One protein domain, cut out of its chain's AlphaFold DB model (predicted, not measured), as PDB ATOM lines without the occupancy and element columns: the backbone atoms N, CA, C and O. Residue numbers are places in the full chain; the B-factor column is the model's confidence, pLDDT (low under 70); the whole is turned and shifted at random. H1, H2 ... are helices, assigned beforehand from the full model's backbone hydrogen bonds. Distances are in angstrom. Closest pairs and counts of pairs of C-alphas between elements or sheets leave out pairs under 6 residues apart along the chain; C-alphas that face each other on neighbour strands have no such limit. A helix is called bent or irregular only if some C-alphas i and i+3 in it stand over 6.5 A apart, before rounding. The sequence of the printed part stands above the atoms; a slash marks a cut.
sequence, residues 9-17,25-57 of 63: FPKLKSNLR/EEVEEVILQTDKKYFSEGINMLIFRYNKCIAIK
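What this domain is: This is residues 9 to 17 and 25 to 57 of the 63 residues of an uncharacterized protein of Dufourea novaeangliae (UniProt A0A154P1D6). One long helix, H3, and a short one, H2, are joined by a tight link into a wide, open V with unequal arms, and a second short helix, H1, lies on the open side of the V, near H2. The far part of the long arm, residues 43 to 57, sticks out with nothing packed on it. The printed part has 42 residues with three named helices, in the order H1, H2, H3 along the chain, and no named strand; its class is all helix. It is only just extended, close to loose, with a radius of gyration of the C-alphas of 14.1 A. The C-alphas span 44 by 20 by 11 A, only just a rod.

Where its parts are: H1 is residues 9 to 16, Phe 9 to Leu 16, and measures 10.1 A from first to last C-alpha; C-alpha 9 stands at (14.018, -10.092, 31.173). H2 is residues 25 to 32, Glu 25 to Leu 32, and measures 10.5 A; C-alpha 25 stands at (17.484, 1.544, 17.337). H3 is residues 36 to 55, Lys 36 to Ala 55, and measures 30.2 A from C-alpha 36 at (5.667, 2.297, 34.008) to C-alpha 55 at (8.335, -20.388, 53.792). H3 is neither bent nor irregular, but only just: C-alphas 44 and 47 are 6.3 A apart.

How they stand to each other: H1 and H2 are near each other, with 6 pairs of C-alphas within 10 A, and their closest C-alphas are 8.0 A apart. H2 is joined to H3 by a tight link of three residues, Gln 33 to Asp 35, yet the two helices are apart. H1 and H3 are apart as well. Residues 43 to 57, of which 43 to 55 belong to H3, stand free: no C-alpha 8 or more residues away along the chain comes within 10 A of them. In H1 and H2 every O i to N i+4 pair is within hydrogen-bond range, and in H3 12 of 16 such pairs are.

The domain as a whole: The two C-alphas farthest apart are those of Glu 25 and Lys 57, at 44.0 A, and the first and last printed C-alphas, of Phe 9 and Lys 57, are 26.1 A apart. In the full chain of 63 residues the printed part begins at residue 9 and ends at residue 57. Residues 18 to 24 are cut out and not printed, and C-alphas 17 and 25 are 16.1 A apart across the cut. The link from H1 to H2 runs across this cut. The link printed whole, H2 to H3, is tight. The mean pLDDT of the printed part is 91.2, and no printed residue of this model is under 70.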
ATOM      1  N   PHE A   9      13.351  -9.441  32.300       90.88
ATOM      2  CA  PHE A   9      14.018 -10.092  31.173       90.88
ATOM      3  C   PHE A   9      13.216 -11.259  30.583       90.88
ATOM      4  O   PHE A   9      13.205 -11.377  29.359       90.88
ATOM      5  N   PRO A  10      12.528 -12.115  31.369       91.62
ATOM      6  CA  PRO A  10      11.642 -13.136  30.810       91.62
ATOM      7  C   PRO A  10      10.529 -12.571  29.919       91.62
ATOM      8  O   PRO A  10      10.396 -13.024  28.783       91.62
ATOM      9  N   LYS A  11       9.773 -11.567  30.392       90.00
ATOM     10  CA  LYS A  11       8.699 -10.946  29.594       90.00
ATOM     11  C   LYS A  11       9.254 -10.151  28.404       90.00
ATOM     12  O   LYS A  11       8.695 -10.202  27.312       90.00
ATOM     13  N   LEU A  12      10.381  -9.455  28.578       89.06
ATOM     14  CA  LEU A  12      11.004  -8.724  27.476       89.06
ATOM     15  C   LEU A  12      11.458  -9.697  26.380       89.06
ATOM     16  O   LEU A  12      11.143  -9.500  25.215       89.06
ATOM     17  N   LYS A  13      12.105 -10.809  26.750       88.62
ATOM     18  CA  LYS A  13      12.496 -11.858  25.797       88.62
ATOM     19  C   LYS A  13      11.297 -12.471  25.078       88.62
ATOM     20  O   LYS A  13      11.414 -12.737  23.886       88.62
ATOM     21  N   SER A  14      10.171 -12.708  25.758       87.44
ATOM     22  CA  SER A  14       8.974 -13.233  25.086       87.44
ATOM     23  C   SER A  14       8.401 -12.243  24.078       87.44
ATOM     24  O   SER A  14       8.010 -12.663  22.996       87.44
ATOM     25  N   ASN A  15       8.404 -10.947  24.402       83.94
ATOM     26  CA  ASN A  15       7.900  -9.905  23.509       83.94
ATOM     27  C   ASN A  15       8.830  -9.699  22.306       83.94
ATOM     28  O   ASN A  15       8.376  -9.748  21.166       83.94
ATOM     29  N   LEU A  16      10.136  -9.552  22.549       87.12
ATOM     30  CA  LEU A  16      11.133  -9.324  21.500       87.12
ATOM     31  C   LEU A  16      11.279 -10.526  20.559       87.12
ATOM     32  O   LEU A  16      11.531 -10.344  19.376       87.12
ATOM     33  N   ARG A  17      11.084 -11.762  21.045       87.25
ATOM     34  CA  ARG A  17      11.206 -12.979  20.220       87.25
ATOM     35  C   ARG A  17      10.231 -13.014  19.035       87.25
ATOM     36  O   ARG A  17      10.494 -13.728  18.072       87.25
ATOM     37  N   GLU A  25      18.427   0.422  17.182       94.12
ATOM     38  CA  GLU A  25      17.484   1.544  17.337       94.12
ATOM     39  C   GLU A  25      16.030   1.062  17.493       94.12
ATOM     40  O   GLU A  25      15.318   1.496  18.399       94.12
ATOM     41  N   GLU A  26      15.600   0.090  16.678       90.50
ATOM     42  CA  GLU A  26      14.250  -0.485  16.776       90.50
ATOM     43  C   GLU A  26      14.054  -1.258  18.096       90.50
ATOM     44  O   GLU A  26      12.952  -1.307  18.648       90.50
ATOM     45  N   VAL A  27      15.124  -1.859  18.631       89.38
ATOM     46  CA  VAL A  27      15.090  -2.549  19.928       89.38
ATOM     47  C   VAL A  27      14.956  -1.535  21.066       89.38
ATOM     48  O   VAL A  27      14.161  -1.745  21.987       89.38
ATOM     49  N   GLU A  28      15.708  -0.434  21.007       90.50
ATOM     50  CA  GLU A  28      15.660   0.642  21.997       90.50
ATOM     51  C   GLU A  28      14.280   1.300  22.057       90.50
ATOM     52  O   GLU A  28      13.737   1.466  23.152       90.50
ATOM     53  N   GLU A  29      13.661   1.595  20.909       90.19
ATOM     54  CA  GLU A  29      12.313   2.172  20.861       90.19
ATOM     55  C   GLU A  29      11.273   1.283  21.555       90.19
ATOM     56  O   GLU A  29      10.480   1.773  22.364       90.19
ATOM     57  N   VAL A  30      11.298  -0.032  21.311       86.88
ATOM     58  CA  VAL A  30      10.372  -0.978  21.958       86.88
ATOM     59  C   VAL A  30      10.569  -1.005  23.475       86.88
ATOM     60  O   VAL A  30       9.596  -1.067  24.234       86.88
ATOM     61  N   ILE A  31      11.816  -0.938  23.946       85.06
ATOM     62  CA  ILE A  31      12.106  -0.891  25.382       85.06
ATOM     63  C   ILE A  31      11.598   0.428  25.982       85.06
ATOM     64  O   ILE A  31      10.934   0.402  27.020       85.06
ATOM     65  N   LEU A  32      11.850   1.564  25.327       87.06
ATOM     66  CA  LEU A  32      11.452   2.894  25.802       87.06
ATOM     67  C   LEU A  32       9.930   3.100  25.823       87.06
ATOM     68  O   LEU A  32       9.427   3.828  26.677       87.06
ATOM     69  N   GLN A  33       9.189   2.429  24.942       86.81
ATOM     70  CA  GLN A  33       7.720   2.455  24.924       86.81
ATOM     71  C   GLN A  33       7.072   1.590  26.020       86.81
ATOM     72  O   GLN A  33       5.847   1.577  26.164       86.81
ATOM     73  N   THR A  34       7.861   0.864  26.819       84.62
ATOM     74  CA  THR A  34       7.334   0.014  27.891       84.62
ATOM     75  C   THR A  34       6.736   0.856  29.025       84.62
ATOM     76  O   THR A  34       7.404   1.688  29.635       84.62
ATOM     77  N   ASP A  35       5.465   0.604  29.354       88.12
ATOM     78  CA  ASP A  35       4.718   1.343  30.379       88.12
ATOM     79  C   ASP A  35       5.356   1.227  31.783       88.12
ATOM     80  O   ASP A  35       5.816   0.166  32.204       88.12
ATOM     81  N   LYS A  36       5.290   2.296  32.584       89.25
ATOM     82  CA  LYS A  36       5.667   2.297  34.008       89.25
ATOM     83  C   LYS A  36       4.952   1.198  34.796       89.25
ATOM     84  O   LYS A  36       5.543   0.621  35.712       89.25
ATOM     85  N   LYS A  37       3.702   0.880  34.432       91.31
ATOM     86  CA  LYS A  37       2.942  -0.220  35.046       91.31
ATOM     87  C   LYS A  37       3.641  -1.570  34.885       91.31
ATOM     88  O   LYS A  37       3.632  -2.388  35.801       91.31
ATOM     89  N   TYR A  38       4.301  -1.787  33.751       89.44
ATOM     90  CA  TYR A  38       5.039  -3.014  33.502       89.44
ATOM     91  C   TYR A  38       6.143  -3.217  34.547       89.44
ATOM     92  O   TYR A  38       6.276  -4.314  35.086       89.44
ATOM     93  N   PHE A  39       6.893  -2.166  34.892       89.94
ATOM     94  CA  PHE A  39       7.944  -2.240  35.910       89.94
ATOM     95  C   PHE A  39       7.382  -2.383  37.329       89.94
ATOM     96  O   PHE A  39       7.909  -3.172  38.119       89.94
ATOM     97  N   SER A  40       6.300  -1.667  37.654       94.31
ATOM     98  CA  SER A  40       5.692  -1.737  38.988       94.31
ATOM     99  C   SER A  40       5.093  -3.115  39.284       94.31
ATOM    100  O   SER A  40       5.234  -3.598  40.406       94.31
ATOM    101  N   GLU A  41       4.529  -3.807  38.288       94.62
ATOM    102  CA  GLU A  41       4.085  -5.203  38.417       94.62
ATOM    103  C   GLU A  41       5.222  -6.124  38.886       94.62
ATOM    104  O   GLU A  41       5.064  -6.862  39.862       94.62
ATOM    105  N   GLY A  42       6.396  -6.042  38.251       93.81
ATOM    106  CA  GLY A  42       7.557  -6.857  38.618       93.81
ATOM    107  C   GLY A  42       8.070  -6.583  40.034       93.81
ATOM    108  O   GLY A  42       8.449  -7.519  40.745       93.81
ATOM    109  N   ILE A  43       8.047  -5.317  40.458       95.62
ATOM    110  CA  ILE A  43       8.426  -4.899  41.816       95.62
ATOM    111  C   ILE A  43       7.405  -5.405  42.837       95.62
ATOM    112  O   ILE A  43       7.796  -5.980  43.850       95.62
ATOM    113  N   ASN A  44       6.106  -5.277  42.564       96.25
ATOM    114  CA  ASN A  44       5.046  -5.713  43.476       96.25
ATOM    115  C   ASN A  44       5.092  -7.224  43.755       96.25
ATOM    116  O   ASN A  44       4.773  -7.668  44.860       96.25
ATOM    117  N   MET A  45       5.577  -8.027  42.802       94.69
ATOM    118  CA  MET A  45       5.805  -9.461  43.014       94.69
ATOM    119  C   MET A  45       6.849  -9.770  44.101       94.69
ATOM    120  O   MET A  45       6.877 -10.902  44.590       94.69
ATOM    121  N   LEU A  46       7.692  -8.811  44.512       95.25
ATOM    122  CA  LEU A  46       8.678  -9.016  45.578       95.25
ATOM    123  C   LEU A  46       8.025  -9.493  46.871       95.25
ATOM    124  O   LEU A  46       8.553 -10.408  47.492       95.25
ATOM    125  N   ILE A  47       6.870  -8.934  47.242       94.69
ATOM    126  CA  ILE A  47       6.155  -9.303  48.473       94.69
ATOM    127  C   ILE A  47       5.855 -10.806  48.473       94.69
ATOM    128  O   ILE A  47       6.235 -11.534  49.389       94.69
ATOM    129  N   PHE A  48       5.245 -11.297  47.391       93.12
ATOM    130  CA  PHE A  48       4.935 -12.714  47.232       93.12
ATOM    131  C   PHE A  48       6.198 -13.585  47.239       93.12
ATOM    132  O   PHE A  48       6.244 -14.624  47.901       93.12
ATOM    133  N   ARG A  49       7.248 -13.165  46.523       92.88
ATOM    134  CA  ARG A  49       8.484 -13.947  46.428       92.88
ATOM    135  C   ARG A  49       9.240 -13.995  47.758       92.88
ATOM    136  O   ARG A  49       9.737 -15.062  48.108       92.88
ATOM    137  N   TYR A  50       9.274 -12.905  48.525       94.00
ATOM    138  CA  TYR A  50       9.837 -12.889  49.878       94.00
ATOM    139  C   TYR A  50       9.089 -13.832  50.812       94.00
ATOM    140  O   TYR A  50       9.732 -14.664  51.450       94.00
ATOM    141  N   ASN A  51       7.756 -13.806  50.806       94.94
ATOM    142  CA  ASN A  51       6.959 -14.740  51.602       94.94
ATOM    143  C   ASN A  51       7.259 -16.202  51.238       94.94
ATOM    144  O   ASN A  51       7.475 -17.031  52.121       94.94
ATOM    145  N   LYS A  52       7.358 -16.515  49.940       93.25
ATOM    146  CA  LYS A  52       7.724 -17.859  49.474       93.25
ATOM    147  C   LYS A  52       9.137 -18.256  49.912       93.25
ATOM    148  O   LYS A  52       9.325 -19.382  50.355       93.25
ATOM    149  N   CYS A  53      10.104 -17.342  49.824       94.38
ATOM    150  CA  CYS A  53      11.486 -17.557  50.263       94.38
ATOM    151  C   CYS A  53      11.559 -17.895  51.758       94.38
ATOM    152  O   CYS A  53      12.219 -18.860  52.143       94.38
ATOM    153  N   ILE A  54      10.831 -17.145  52.591       95.12
ATOM    154  CA  ILE A  54      10.737 -17.389  54.035       95.12
ATOM    155  C   ILE A  54      10.123 -18.768  54.303       95.12
ATOM    156  O   ILE A  54      10.684 -19.546  55.074       95.12
ATOM    157  N   ALA A  55       9.023 -19.106  53.624       95.44
ATOM    158  CA  ALA A  55       8.335 -20.388  53.792       95.44
ATOM    159  C   ALA A  55       9.234 -21.598  53.487       95.44
ATOM    160  O   ALA A  55       9.127 -22.633  54.143       95.44
ATOM    161  N   ILE A  56      10.158 -21.461  52.531       94.69
ATOM    162  CA  ILE A  56      11.122 -22.513  52.178       94.69
ATOM    163  C   ILE A  56      12.482 -22.342  52.866       94.69
ATOM    164  O   ILE A  56      13.457 -22.962  52.446       94.69
ATOM    165  N   LYS A  57      12.558 -21.517  53.921       94.88
ATOM    166  CA  LYS A  57      13.768 -21.271  54.728       94.88
ATOM    167  C   LYS A  57      14.977 -20.824  53.899       94.88
ATOM    168  O   LYS A  57      16.104 -21.224  54.166       94.88
TER     169      LYS A  57